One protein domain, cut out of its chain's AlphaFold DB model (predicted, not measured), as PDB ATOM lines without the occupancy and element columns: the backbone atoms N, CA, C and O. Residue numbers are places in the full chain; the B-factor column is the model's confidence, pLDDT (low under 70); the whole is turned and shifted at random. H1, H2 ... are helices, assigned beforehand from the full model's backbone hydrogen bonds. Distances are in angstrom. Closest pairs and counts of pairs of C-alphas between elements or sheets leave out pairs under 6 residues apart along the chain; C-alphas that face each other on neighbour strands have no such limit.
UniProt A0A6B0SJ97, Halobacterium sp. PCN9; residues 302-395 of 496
ATOM      1  N   LEU A 302     -33.731  44.425 -28.866       80.31
ATOM      2  CA  LEU A 302     -34.198  43.252 -28.124       80.31
ATOM      3  C   LEU A 302     -34.276  43.483 -26.594       80.31
ATOM      4  O   LEU A 302     -33.490  44.264 -26.027       80.31
ATOM      5  N   PRO A 303     -35.138  42.727 -25.885       74.88
ATOM      6  CA  PRO A 303     -35.150  42.670 -24.428       74.88
ATOM      7  C   PRO A 303     -33.745  42.486 -23.834       74.88
ATOM      8  O   PRO A 303     -32.945  41.671 -24.283       74.88
ATOM      9  N   GLY A 304     -33.414  43.281 -22.814       82.88
ATOM     10  CA  GLY A 304     -32.090  43.273 -22.178       82.88
ATOM     11  C   GLY A 304     -31.062  44.250 -22.766       82.88
ATOM     12  O   GLY A 304     -30.135  44.620 -22.044       82.88
ATOM     13  N   VAL A 305     -31.242  44.787 -23.984       87.31
ATOM     14  CA  VAL A 305     -30.352  45.838 -24.537       87.31
ATOM     15  C   VAL A 305     -30.343  47.094 -23.650       87.31
ATOM     16  O   VAL A 305     -29.288  47.687 -23.411       87.31
ATOM     17  N   LYS A 306     -31.490  47.459 -23.059       87.25
ATOM     18  CA  LYS A 306     -31.590  48.547 -22.067       87.25
ATOM     19  C   LYS A 306     -30.737  48.276 -20.819       87.25
ATOM     20  O   LYS A 306     -30.016  49.167 -20.380       87.25
ATOM     21  N   ALA A 307     -30.780  47.056 -20.277       89.44
ATOM     22  CA  ALA A 307     -29.987  46.665 -19.110       89.44
ATOM     23  C   ALA A 307     -28.483  46.638 -19.426       89.44
ATOM     24  O   ALA A 307     -27.679  47.125 -18.635       89.44
ATOM     25  N   ALA A 308     -28.101  46.165 -20.616       91.62
ATOM     26  CA  ALA A 308     -26.726  46.226 -21.102       91.62
ATOM     27  C   ALA A 308     -26.220  47.676 -21.224       91.62
ATOM     28  O   ALA A 308     -25.127  47.992 -20.762       91.62
ATOM     29  N   ARG A 309     -27.036  48.594 -21.760       91.00
ATOM     30  CA  ARG A 309     -26.701  50.026 -21.827       91.00
ATOM     31  C   ARG A 309     -26.554  50.668 -20.442       91.00
ATOM     32  O   ARG A 309     -25.685  51.520 -20.270       91.00
ATOM     33  N   ILE A 310     -27.374  50.271 -19.466       92.88
ATOM     34  CA  ILE A 310     -27.216  50.705 -18.068       92.88
ATOM     35  C   ILE A 310     -25.887  50.177 -17.511       92.88
ATOM     36  O   ILE A 310     -25.113  50.969 -16.988       92.88
ATOM     37  N   ALA A 311     -25.583  48.890 -17.698       94.25
ATOM     38  CA  ALA A 311     -24.348  48.260 -17.227       94.25
ATOM     39  C   ALA A 311     -23.062  48.847 -17.849       94.25
ATOM     40  O   ALA A 311     -22.030  48.904 -17.183       94.25
ATOM     41  N   ASP A 312     -23.102  49.305 -19.106       93.50
ATOM     42  CA  ASP A 312     -21.999  50.058 -19.726       93.50
ATOM     43  C   ASP A 312     -21.840  51.457 -19.106       93.50
ATOM     44  O   ASP A 312     -20.728  51.895 -18.808       93.50
ATOM     45  N   TRP A 313     -22.951  52.155 -18.849       94.19
ATOM     46  CA  TRP A 313     -22.923  53.485 -18.233       94.19
ATOM     47  C   TRP A 313     -22.439  53.443 -16.776       94.19
ATOM     48  O   TRP A 313     -21.634  54.284 -16.373       94.19
ATOM     49  N   THR A 314     -22.871  52.447 -16.000       93.88
ATOM     50  CA  THR A 314     -22.482  52.259 -14.594       93.88
ATOM     51  C   THR A 314     -21.203  51.438 -14.415       93.88
ATOM     52  O   THR A 314     -20.825  51.166 -13.275       93.88
ATOM     53  N   ALA A 315     -20.487  51.096 -15.495       93.56
ATOM     54  CA  ALA A 315     -19.268  50.284 -15.455       93.56
ATOM     55  C   ALA A 315     -18.251  50.689 -14.360       93.56
ATOM     56  O   ALA A 315     -17.820  49.799 -13.629       93.56
ATOM     57  N   PRO A 316     -17.921  51.983 -14.133       93.19
ATOM     58  CA  PRO A 316     -16.973  52.370 -13.080       93.19
ATOM     59  C   PRO A 316     -17.459  52.076 -11.651       93.19
ATOM     60  O   PRO A 316     -16.644  51.931 -10.744       93.19
ATOM     61  N   LEU A 317     -18.779  52.009 -11.438       90.25
ATOM     62  CA  LEU A 317     -19.375  51.625 -10.158       90.25
ATOM     63  C   LEU A 317     -19.398  50.100 -10.013       90.25
ATOM     64  O   LEU A 317     -18.994  49.594  -8.975       90.25
ATOM     65  N   LEU A 318     -19.800  49.374 -11.061       90.31
ATOM     66  CA  LEU A 318     -19.833  47.903 -11.073       90.31
ATOM     67  C   LEU A 318     -18.437  47.268 -10.939       90.31
ATOM     68  O   LEU A 318     -18.302  46.159 -10.440       90.31
ATOM     69  N   GLU A 319     -17.390  47.963 -11.382       89.00
ATOM     70  CA  GLU A 319     -15.991  47.531 -11.251       89.00
ATOM     71  C   GLU A 319     -15.348  47.962  -9.915       89.00
ATOM     72  O   GLU A 319     -14.201  47.616  -9.630       89.00
ATOM     73  N   SER A 320     -16.067  48.709  -9.067       91.69
ATOM     74  CA  SER A 320     -15.547  49.189  -7.785       91.69
ATOM     75  C   SER A 320     -15.659  48.129  -6.690       91.69
ATOM     76  O   SER A 320     -16.754  47.738  -6.281       91.69
ATOM     77  N   SER A 321     -14.519  47.752  -6.102       88.75
ATOM     78  CA  SER A 321     -14.481  46.826  -4.957       88.75
ATOM     79  C   SER A 321     -15.223  47.334  -3.712       88.75
ATOM     80  O   SER A 321     -15.494  46.544  -2.810       88.75
ATOM     81  N   VAL A 322     -15.524  48.636  -3.625       89.69
ATOM     82  CA  VAL A 322     -16.335  49.217  -2.542       89.69
ATOM     83  C   VAL A 322     -17.821  48.979  -2.803       89.69
ATOM     84  O   VAL A 322     -18.542  48.608  -1.885       89.69
ATOM     85  N   VAL A 323     -18.267  49.145  -4.053       85.94
ATOM     86  CA  VAL A 323     -19.670  48.938  -4.442       85.94
ATOM     87  C   VAL A 323     -20.026  47.454  -4.384       85.94
ATOM     88  O   VAL A 323     -21.073  47.131  -3.839       85.94
ATOM     89  N   SER A 324     -19.131  46.561  -4.827       85.88
ATOM     90  CA  SER A 324     -19.310  45.108  -4.665       85.88
ATOM     91  C   SER A 324     -19.549  44.736  -3.200       85.88
ATOM     92  O   SER A 324     -20.596  44.196  -2.875       85.88
ATOM     93  N   ARG A 325     -18.651  45.147  -2.293       88.50
ATOM     94  CA  ARG A 325     -18.783  44.869  -0.851       88.50
ATOM     95  C   ARG A 325     -20.016  45.502  -0.202       88.50
ATOM     96  O   ARG A 325     -20.488  45.000   0.811       88.50
ATOM     97  N   ALA A 326     -20.522  46.606  -0.751       87.00
ATOM     98  CA  ALA A 326     -21.777  47.205  -0.307       87.00
ATOM     99  C   ALA A 326     -23.003  46.425  -0.821       87.00
ATOM    100  O   ALA A 326     -23.982  46.314  -0.089       87.00
ATOM    101  N   ALA A 327     -22.946  45.866  -2.034       87.44
ATOM    102  CA  ALA A 327     -23.985  45.003  -2.597       87.44
ATOM    103  C   ALA A 327     -24.040  43.625  -1.910       87.44
ATOM    104  O   ALA A 327     -25.132  43.121  -1.663       87.44
ATOM    105  N   ASP A 328     -22.888  43.072  -1.513       87.38
ATOM    106  CA  ASP A 328     -22.784  41.834  -0.717       87.38
ATOM    107  C   ASP A 328     -23.464  41.959   0.667       87.38
ATOM    108  O   ASP A 328     -23.826  40.962   1.288       87.38
ATOM    109  N   ALA A 329     -23.626  43.192   1.166       89.31
ATOM    110  CA  ALA A 329     -24.265  43.524   2.443       89.31
ATOM    111  C   ALA A 329     -25.671  44.148   2.285       89.31
ATOM    112  O   ALA A 329     -26.255  44.607   3.269       89.31
ATOM    113  N   ALA A 330     -26.197  44.212   1.060       89.31
ATOM    114  CA  ALA A 330     -27.498  44.799   0.754       89.31
ATOM    115  C   ALA A 330     -28.643  43.762   0.869       89.31
ATOM    116  O   ALA A 330     -28.390  42.563   0.974       89.31
ATOM    117  N   PRO A 331     -29.920  44.195   0.854       89.81
ATOM    118  CA  PRO A 331     -31.053  43.282   0.692       89.81
ATOM    119  C   PRO A 331     -30.994  42.544  -0.654       89.81
ATOM    120  O   PRO A 331     -30.555  43.130  -1.643       89.81
ATOM    121  N   GLY A 332     -31.508  41.307  -0.700       87.38
ATOM    122  CA  GLY A 332     -31.404  40.403  -1.859       87.38
ATOM    123  C   GLY A 332     -31.745  41.048  -3.206       87.38
ATOM    124  O   GLY A 332     -30.917  41.018  -4.106       87.38
ATOM    125  N   ASP A 333     -32.878  41.752  -3.305       88.88
ATOM    126  CA  ASP A 333     -33.302  42.454  -4.530       88.88
ATOM    127  C   ASP A 333     -32.236  43.426  -5.088       88.88
ATOM    128  O   ASP A 333     -32.128  43.634  -6.297       88.88
ATOM    129  N   VAL A 334     -31.438  44.050  -4.212       87.00
ATOM    130  CA  VAL A 334     -30.360  44.977  -4.595       87.00
ATOM    131  C   VAL A 334     -29.129  44.207  -5.066       87.00
ATOM    132  O   VAL A 334     -28.505  44.607  -6.053       87.00
ATOM    133  N   THR A 335     -28.795  43.104  -4.392       89.75
ATOM    134  CA  THR A 335     -27.717  42.190  -4.786       89.75
ATOM    135  C   THR A 335     -28.017  41.561  -6.151       89.75
ATOM    136  O   THR A 335     -27.177  41.644  -7.041       89.75
ATOM    137  N   ASP A 336     -29.242  41.079  -6.379       90.88
ATOM    138  CA  ASP A 336     -29.694  40.505  -7.655       90.88
ATOM    139  C   ASP A 336     -29.592  41.512  -8.812       90.88
ATOM    140  O   ASP A 336     -29.092  41.195  -9.897       90.88
ATOM    141  N   VAL A 337     -30.017  42.763  -8.593       90.69
ATOM    142  CA  VAL A 337     -29.882  43.839  -9.590       90.69
ATOM    143  C   VAL A 337     -28.411  44.175  -9.853       90.69
ATOM    144  O   VAL A 337     -28.027  44.371 -11.013       90.69
ATOM    145  N   TYR A 338     -27.576  44.226  -8.812       92.75
ATOM    146  CA  TYR A 338     -26.137  44.443  -8.959       92.75
ATOM    147  C   TYR A 338     -25.480  43.309  -9.757       92.75
ATOM    148  O   TYR A 338     -24.778  43.588 -10.729       92.75
ATOM    149  N   ASP A 339     -25.759  42.048  -9.427       92.44
ATOM    150  CA  ASP A 339     -25.173  40.880 -10.086       92.44
ATOM    151  C   ASP A 339     -25.660  40.698 -11.521       92.44
ATOM    152  O   ASP A 339     -24.865  40.341 -12.404       92.44
ATOM    153  N   ALA A 340     -26.922  41.020 -11.809       92.56
ATOM    154  CA  ALA A 340     -27.433  41.083 -13.171       92.56
ATOM    155  C   ALA A 340     -26.667  42.131 -13.999       92.56
ATOM    156  O   ALA A 340     -26.174  41.824 -15.091       92.56
ATOM    157  N   LEU A 341     -26.500  43.353 -13.477       94.00
ATOM    158  CA  LEU A 341     -25.764  44.423 -14.158       94.00
ATOM    159  C   LEU A 341     -24.268  44.105 -14.292       94.00
ATOM    160  O   LEU A 341     -23.710  44.259 -15.379       94.00
ATOM    161  N   ALA A 342     -23.622  43.594 -13.244       93.69
ATOM    162  CA  ALA A 342     -22.228  43.159 -13.267       93.69
ATOM    163  C   ALA A 342     -22.016  42.014 -14.272       93.69
ATOM    164  O   ALA A 342     -21.036  42.007 -15.021       93.69
ATOM    165  N   THR A 343     -22.967  41.083 -14.378       94.38
ATOM    166  CA  THR A 343     -22.956  40.023 -15.396       94.38
ATOM    167  C   THR A 343     -23.086  40.596 -16.802       94.38
ATOM    168  O   THR A 343     -22.253  40.273 -17.651       94.38
ATOM    169  N   ARG A 344     -24.032  41.511 -17.062       95.19
ATOM    170  CA  ARG A 344     -24.125  42.188 -18.370       95.19
ATOM    171  C   ARG A 344     -22.859  42.987 -18.692       95.19
ATOM    172  O   ARG A 344     -22.377  42.921 -19.820       95.19
ATOM    173  N   ARG A 345     -22.240  43.645 -17.708       95.38
ATOM    174  CA  ARG A 345     -20.955  44.342 -17.872       95.38
ATOM    175  C   ARG A 345     -19.819  43.385 -18.259       95.38
ATOM    176  O   ARG A 345     -19.086  43.676 -19.208       95.38
ATOM    177  N   ARG A 346     -19.708  42.225 -17.596       95.19
ATOM    178  CA  ARG A 346     -18.758  41.144 -17.940       95.19
ATOM    179  C   ARG A 346     -19.018  40.567 -19.338       95.19
ATOM    180  O   ARG A 346     -18.068  40.277 -20.061       95.19
ATOM    181  N   GLN A 347     -20.282  40.419 -19.736       95.31
ATOM    182  CA  GLN A 347     -20.677  39.967 -21.074       95.31
ATOM    183  C   GLN A 347     -20.320  40.995 -22.166       95.31
ATOM    184  O   GLN A 347     -19.857  40.606 -23.238       95.31
ATOM    185  N   LEU A 348     -20.478  42.296 -21.900       94.75
ATOM    186  CA  LEU A 348     -20.087  43.391 -22.802       94.75
ATOM    187  C   LEU A 348     -18.565  43.567 -22.927       94.75
ATOM    188  O   LEU A 348     -18.083  44.033 -23.955       94.75
ATOM    189  N   ALA A 349     -17.797  43.195 -21.898       94.56
ATOM    190  CA  ALA A 349     -16.333  43.234 -21.934       94.56
ATOM    191  C   ALA A 349     -15.712  42.177 -22.869       94.56
ATOM    192  O   ALA A 349     -14.543  42.289 -23.239       94.56
ATOM    193  N   ARG A 350     -16.465  41.128 -23.226       95.94
ATOM    194  CA  ARG A 350     -15.978  40.013 -24.049       95.94
ATOM    195  C   ARG A 350     -16.049  40.352 -25.546       95.94
ATOM    196  O   ARG A 350     -16.992  41.017 -25.971       95.94
ATOM    197  N   PRO A 351     -15.119  39.841 -26.377       95.56
ATOM    198  CA  PRO A 351     -15.232  39.933 -27.832       95.56
ATOM    199  C   PRO A 351     -16.562  39.358 -28.335       95.56
ATOM    200  O   PRO A 351     -17.004  38.328 -27.834       95.56
ATOM    201  N   VAL A 352     -17.155  39.962 -29.368       94.25
ATOM    202  CA  VAL A 352     -18.473  39.586 -29.935       94.25
ATOM    203  C   VAL A 352     -18.544  38.114 -30.387       94.25
ATOM    204  O   VAL A 352     -19.606  37.504 -30.361       94.25
ATOM    205  N   ALA A 353     -17.410  37.515 -30.765       95.25
ATOM    206  CA  ALA A 353     -17.302  36.100 -31.138       95.25
ATOM    207  C   ALA A 353     -17.167  35.132 -29.938       95.25
ATOM    208  O   ALA A 353     -17.140  33.921 -30.125       95.25
ATOM    209  N   ASN A 354     -17.052  35.629 -28.701       96.38
ATOM    210  CA  ASN A 354     -17.025  34.782 -27.507       96.38
ATOM    211  C   ASN A 354     -18.456  34.298 -27.197       96.38
ATOM    212  O   ASN A 354     -19.332  35.159 -27.067       96.38
ATOM    213  N   PRO A 355     -18.707  32.987 -27.005       95.75
ATOM    214  CA  PRO A 355     -20.047  32.467 -26.706       95.75
ATOM    215  C   PRO A 355     -20.713  33.101 -25.479       95.75
ATOM    216  O   PRO A 355     -21.919  33.296 -25.469       95.75
ATOM    217  N   LYS A 356     -19.928  33.525 -24.476       95.25
ATOM    218  CA  LYS A 356     -20.441  34.208 -23.274       95.25
ATOM    219  C   LYS A 356     -20.475  35.737 -23.404       95.25
ATOM    220  O   LYS A 356     -20.535  36.436 -22.395       95.25
ATOM    221  N   SER A 357     -20.333  36.288 -24.611       95.50
ATOM    222  CA  SER A 357     -20.479  37.732 -24.845       95.50
ATOM    223  C   SER A 357     -21.947  38.148 -24.868       95.50
ATOM    224  O   SER A 357     -22.839  37.330 -25.101       95.50
ATOM    225  N   PHE A 358     -22.207  39.440 -24.661       93.81
ATOM    226  CA  PHE A 358     -23.578  39.953 -24.655       93.81
ATOM    227  C   PHE A 358     -24.291  39.678 -25.986       93.81
ATOM    228  O   PHE A 358     -25.433  39.241 -25.985       93.81
ATOM    229  N   ALA A 359     -23.595  39.842 -27.114       91.31
ATOM    230  CA  ALA A 359     -24.162  39.600 -28.437       91.31
ATOM    231  C   ALA A 359     -24.546  38.131 -28.676       91.31
ATOM    232  O   ALA A 359     -25.601  37.879 -29.244       91.31
ATOM    233  N   GLN A 360     -23.723  37.170 -28.237       92.94
ATOM    234  CA  GLN A 360     -24.054  35.748 -28.390       92.94
ATOM    235  C   GLN A 360     -25.182  35.344 -27.441       92.94
ATOM    236  O   GLN A 360     -26.169  34.791 -27.900       92.94
ATOM    237  N   THR A 361     -25.097  35.697 -26.153       91.25
ATOM    238  CA  THR A 361     -26.134  35.347 -25.157       91.25
ATOM    239  C   THR A 361     -27.488  36.022 -25.402       91.25
ATOM    240  O   THR A 361     -28.511  35.461 -25.038       91.25
ATOM    241  N   LEU A 362     -27.521  37.207 -26.021       89.12
ATOM    242  CA  LEU A 362     -28.762  37.868 -26.449       89.12
ATOM    243  C   LEU A 362     -29.388  37.192 -27.675       89.12
ATOM    244  O   LEU A 362     -30.600  37.217 -27.849       89.12
ATOM    245  N   ALA A 363     -28.548  36.654 -28.556       86.56
ATOM    246  CA  ALA A 363     -28.961  36.108 -29.837       86.56
ATOM    247  C   ALA A 363     -29.025  34.571 -29.835       86.56
ATOM    248  O   ALA A 363     -29.115  33.990 -30.925       86.56
ATOM    249  N   ALA A 364     -28.924  33.946 -28.657       87.06
ATOM    250  CA  ALA A 364     -28.949  32.505 -28.479       87.06
ATOM    251  C   ALA A 364     -30.317  32.003 -27.996       87.06
ATOM    252  O   ALA A 364     -30.963  32.682 -27.201       87.06
ATOM    253  N   ASP A 365     -30.742  30.831 -28.477       85.81
ATOM    254  CA  ASP A 365     -31.994  30.182 -28.050       85.81
ATOM    255  C   ASP A 365     -31.763  29.262 -26.835       85.81
ATOM    256  O   ASP A 365     -32.480  29.342 -25.838       85.81
ATOM    257  N   VAL A 366     -30.692  28.460 -26.874       91.62
ATOM    258  CA  VAL A 366     -30.184  27.669 -25.739       91.62
ATOM    259  C   VAL A 366     -28.899  28.301 -25.192       91.62
ATOM    260  O   VAL A 366     -28.102  28.854 -25.953       91.62
ATOM    261  N   ASP A 367     -28.667  28.204 -23.876       92.94
ATOM    262  CA  ASP A 367     -27.419  28.670 -23.259       92.94
ATOM    263  C   ASP A 367     -26.200  28.000 -23.935       92.94
ATOM    264  O   ASP A 367     -26.128  26.765 -23.979       92.94
ATOM    265  N   PRO A 368     -25.224  28.771 -24.458       94.06
ATOM    266  CA  PRO A 368     -24.038  28.209 -25.095       94.06
ATOM    267  C   PRO A 368     -23.215  27.263 -24.210       94.06
ATOM    268  O   PRO A 368     -22.512  26.419 -24.762       94.06
ATOM    269  N   ASP A 369     -23.283  27.380 -22.879       94.19
ATOM    270  CA  ASP A 369     -22.651  26.416 -21.971       94.19
ATOM    271  C   ASP A 369     -23.388  25.068 -21.979       94.19
ATOM    272  O   ASP A 369     -22.737  24.037 -22.109       94.19
ATOM    273  N   ALA A 370     -24.725  25.057 -21.969       95.88
ATOM    274  CA  ALA A 370     -25.514  23.823 -22.072       95.88
ATOM    275  C   ALA A 370     -25.337  23.137 -23.441       95.88
ATOM    276  O   ALA A 370     -25.246  21.913 -23.530       95.88
ATOM    277  N   VAL A 371     -25.199  23.907 -24.530       96.25
ATOM    278  CA  VAL A 371     -24.826  23.330 -25.837       96.25
ATOM    279  C   VAL A 371     -23.401  22.756 -25.804       96.25
ATOM    280  O   VAL A 371     -23.143  21.736 -26.440       96.25
ATOM    281  N   ALA A 372     -22.486  23.354 -25.033       96.38
ATOM    282  CA  ALA A 372     -21.118  22.869 -24.838       96.38
ATOM    283  C   ALA A 372     -20.986  21.672 -23.863       96.38
ATOM    284  O   ALA A 372     -19.889  21.137 -23.705       96.38
ATOM    285  N   GLU A 373     -22.080  21.237 -23.226       96.88
ATOM    286  CA  GLU A 373     -22.164  19.947 -22.521       96.88
ATOM    287  C   GLU A 373     -22.549  18.802 -23.480       96.88
ATOM    288  O   GLU A 373     -22.109  17.667 -23.306       96.88
ATOM    289  N   ILE A 374     -23.333  19.102 -24.525       97.06
ATOM    290  CA  ILE A 374     -23.785  18.136 -25.547       97.06
ATOM    291  C   ILE A 374     -22.766  18.019 -26.702       97.06
ATOM    292  O   ILE A 374     -22.598  16.956 -27.308       97.06
ATOM    293  N   PHE A 375     -22.078  19.115 -27.027       96.31
ATOM    294  CA  PHE A 375     -21.102  19.229 -28.113       96.31
ATOM    295  C   PHE A 375     -19.776  19.795 -27.601       96.31
ATOM    296  O   PHE A 375     -19.719  20.418 -26.551       96.31
ATOM    297  N   ASP A 376     -18.694  19.627 -28.364       96.06
ATOM    298  CA  ASP A 376     -17.382  20.129 -27.949       96.06
ATOM    299  C   ASP A 376     -17.383  21.675 -27.774       96.06
ATOM    300  O   ASP A 376     -17.797  22.399 -28.692       96.06
ATOM    301  N   PRO A 377     -16.876  22.223 -26.647       97.31
ATOM    302  CA  PRO A 377     -16.795  23.668 -26.412       97.31
ATOM    303  C   PRO A 377     -15.995  24.460 -27.463       97.31
ATOM    304  O   PRO A 377     -16.112  25.686 -27.541       97.31
ATOM    305  N   GLN A 378     -15.119  23.815 -28.237       97.56
ATOM    306  CA  GLN A 378     -14.445  24.389 -29.405       97.56
ATOM    307  C   GLN A 378     -15.420  24.586 -30.569       97.56
ATOM    308  O   GLN A 378     -15.436  25.672 -31.142       97.56
ATOM    309  N   VAL A 379     -16.295  23.613 -30.848       97.44
ATOM    310  CA  VAL A 379     -17.313  23.722 -31.907       97.44
ATOM    311  C   VAL A 379     -18.248  24.898 -31.621       97.44
ATOM    312  O   VAL A 379     -18.442  25.740 -32.494       97.44
ATOM    313  N   VAL A 380     -18.733  25.048 -30.383       97.50
ATOM    314  CA  VAL A 380     -19.563  26.202 -29.977       97.50
ATOM    315  C   VAL A 380     -18.831  27.539 -30.188       97.50
ATOM    316  O   VAL A 380     -19.416  28.501 -30.695       97.50
ATOM    317  N   ARG A 381     -17.532  27.612 -29.863       97.31
ATOM    318  CA  ARG A 381     -16.695  28.803 -30.116       97.31
ATOM    319  C   ARG A 381     -16.511  29.089 -31.608       97.31
ATOM    320  O   ARG A 381     -16.559  30.253 -32.007       97.31
ATOM    321  N   ASP A 382     -16.324  28.060 -32.428       97.75
ATOM    322  CA  ASP A 382     -16.168  28.198 -33.876       97.75
ATOM    323  C   ASP A 382     -17.484  28.605 -34.559       97.75
ATOM    324  O   ASP A 382     -17.462  29.484 -35.420       97.75
ATOM    325  N   ARG A 383     -18.643  28.082 -34.122       97.00
ATOM    326  CA  ARG A 383     -19.969  28.516 -34.609       97.00
ATOM    327  C   ARG A 383     -20.277  29.968 -34.233       97.00
ATOM    328  O   ARG A 383     -20.667  30.758 -35.095       97.00
ATOM    329  N   ALA A 384     -20.013  30.364 -32.984       96.94
ATOM    330  CA  ALA A 384     -20.154  31.754 -32.534       96.94
ATOM    331  C   ALA A 384     -19.265  32.723 -33.337       96.94
ATOM    332  O   ALA A 384     -19.714  33.811 -33.716       96.94
ATOM    333  N   ARG A 385     -18.024  32.320 -33.657       97.19
ATOM    334  CA  ARG A 385     -17.141  33.083 -34.551       97.19
ATOM    335  C   ARG A 385     -17.702  33.151 -35.974       97.19
ATOM    336  O   ARG A 385     -17.806  34.251 -36.510       97.19
ATOM    337  N   ARG A 386     -18.135  32.024 -36.551       96.81
ATOM    338  CA  ARG A 386     -18.670  31.963 -37.921       96.81
ATOM    339  C   ARG A 386     -19.896  32.859 -38.116       96.81
ATOM    340  O   ARG A 386     -19.990  33.552 -39.128       96.81
ATOM    341  N   ARG A 387     -20.797  32.917 -37.127       95.19
ATOM    342  CA  ARG A 387     -21.949  33.835 -37.131       95.19
ATOM    343  C   ARG A 387     -21.524  35.308 -37.174       95.19
ATOM    344  O   ARG A 387     -22.139  36.109 -37.876       95.19
ATOM    345  N   VAL A 388     -20.471  35.664 -36.435       94.81
ATOM    346  CA  VAL A 388     -19.914  37.026 -36.414       94.81
ATOM    347  C   VAL A 388     -19.231  37.379 -37.731       94.81
ATOM    348  O   VAL A 388     -19.442  38.481 -38.229       94.81
ATOM    349  N   GLU A 389     -18.462  36.457 -38.312       95.00
ATOM    350  CA  GLU A 389     -17.835  36.624 -39.630       95.00
ATOM    351  C   GLU A 389     -18.896  36.896 -40.708       95.00
ATOM    352  O   GLU A 389     -18.844  37.936 -41.364       95.00
ATOM    353  N   TYR A 390     -19.922  36.039 -40.805       94.56
ATOM    354  CA  TYR A 390     -21.024  36.191 -41.761       94.56
ATOM    355  C   TYR A 390     -21.719  37.563 -41.656       94.56
ATOM    356  O   TYR A 390     -22.002  38.201 -42.675       94.56
ATOM    357  N   ALA A 391     -21.974  38.035 -40.429       92.19
ATOM    358  CA  ALA A 391     -22.606  39.330 -40.186       92.19
ATOM    359  C   ALA A 391     -21.677  40.516 -40.510       92.19
ATOM    360  O   ALA A 391     -22.122  41.502 -41.095       92.19
ATOM    361  N   ALA A 392     -20.389  40.425 -40.164       91.81
ATOM    362  CA  ALA A 392     -19.401  41.481 -40.402       91.81
ATOM    363  C   ALA A 392     -19.026  41.635 -41.889       91.81
ATOM    364  O   ALA A 392     -18.658  42.726 -42.323       91.81
ATOM    365  N   GLU A 393     -19.150  40.573 -42.689       93.00
ATOM    366  CA  GLU A 393     -19.053  40.652 -44.151       93.00
ATOM    367  C   GLU A 393     -20.165  41.537 -44.744       93.00
ATOM    368  O   GLU A 393     -19.905  42.329 -45.656       93.00
ATOM    369  N   ARG A 394     -21.388  41.420 -44.208       92.50
ATOM    370  CA  ARG A 394     -22.634  41.986 -44.762       92.50
ATOM    371  C   ARG A 394     -23.052  43.328 -44.183       92.50
ATOM    372  O   ARG A 394     -23.785  44.045 -44.852       92.50
ATOM    373  N   ALA A 395     -22.593  43.681 -42.986       89.50
ATOM    374  CA  ALA A 395     -22.871  44.966 -42.353       89.50
ATOM    375  C   ALA A 395     -21.567  45.681 -41.990       89.50
ATOM    376  O   ALA A 395     -20.767  45.181 -41.197       89.50
TER     377      ALA A 395
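What this domain is: This is residues 302 to 395 of the 496 residues of a protein of Halobacterium sp. PCN9 (UniProt A0A6B0SJ97). Two loosely joined lobes of helices meet at the short H5: in one, H1, H2 and H3 follow one another along the long H4, with H1 crossing it; in the other, H6 and the longer H7 make a V. Residues 390 to 395 stick out. The printed part has 94 residues with seven named helices, H1 to H7 in order, and no named strand: all helix. It is loose, with a radius of gyration of the C-alphas of 15.4 A and spans of 42 by 32 by 23 A.

How they stand to each other: Start at H1, residues 305 to 313; it touches residues 341 to 348 alone of the hub H4, residues 332 to 348, about perpendicular at 87 degrees, the closest C-alphas, Ala 311 and Leu 341, 5.1 A apart. H2, residues 315 to 318, touches 338 to 345 alone of H4, closest at C-alphas 318 and 342, 5.7 A. H3, residues 321 to 327, and 334 to 338 alone of H4 only just touch, with 3 pairs of C-alphas within 8 A, closest at 327 and 335, 5.2 A; this helical hairpin has a steep tilt of 41 degrees, opposite ways. H5, residues 358 to 362, touches 344 to 348 alone of H4, closest at C-alphas 358 and 347, 4.6 A. H6, residues 368 to 374, touches 377 to 380 alone of H7, residues 377 to 394, at a steep tilt of 46 degrees, opposite ways, closest at C-alphas 372 and 380, 6.3 A. H4 and H7 are apart. Every O i to N i+4 pair is within hydrogen-bond range in H1, H3, H4 and H5, against 2 of 3 in H6 and 13 of 14 in H7; H2 is too short for one.

Where its parts are: Find C-alpha 305 at (-30.352, 45.838, -24.537), where H1 begins its 12.4 A. H4 runs 24.0 A from C-alpha 332, and H7 26.6 A to C-alpha 394 at (-22.634, 41.986, -44.762).

The domain as a whole: The C-alphas farthest apart, Ala 329 and Arg 394, are 47.3 A apart. The printed part has no cut and no long link, and no printed residue is under 70 in pLDDT.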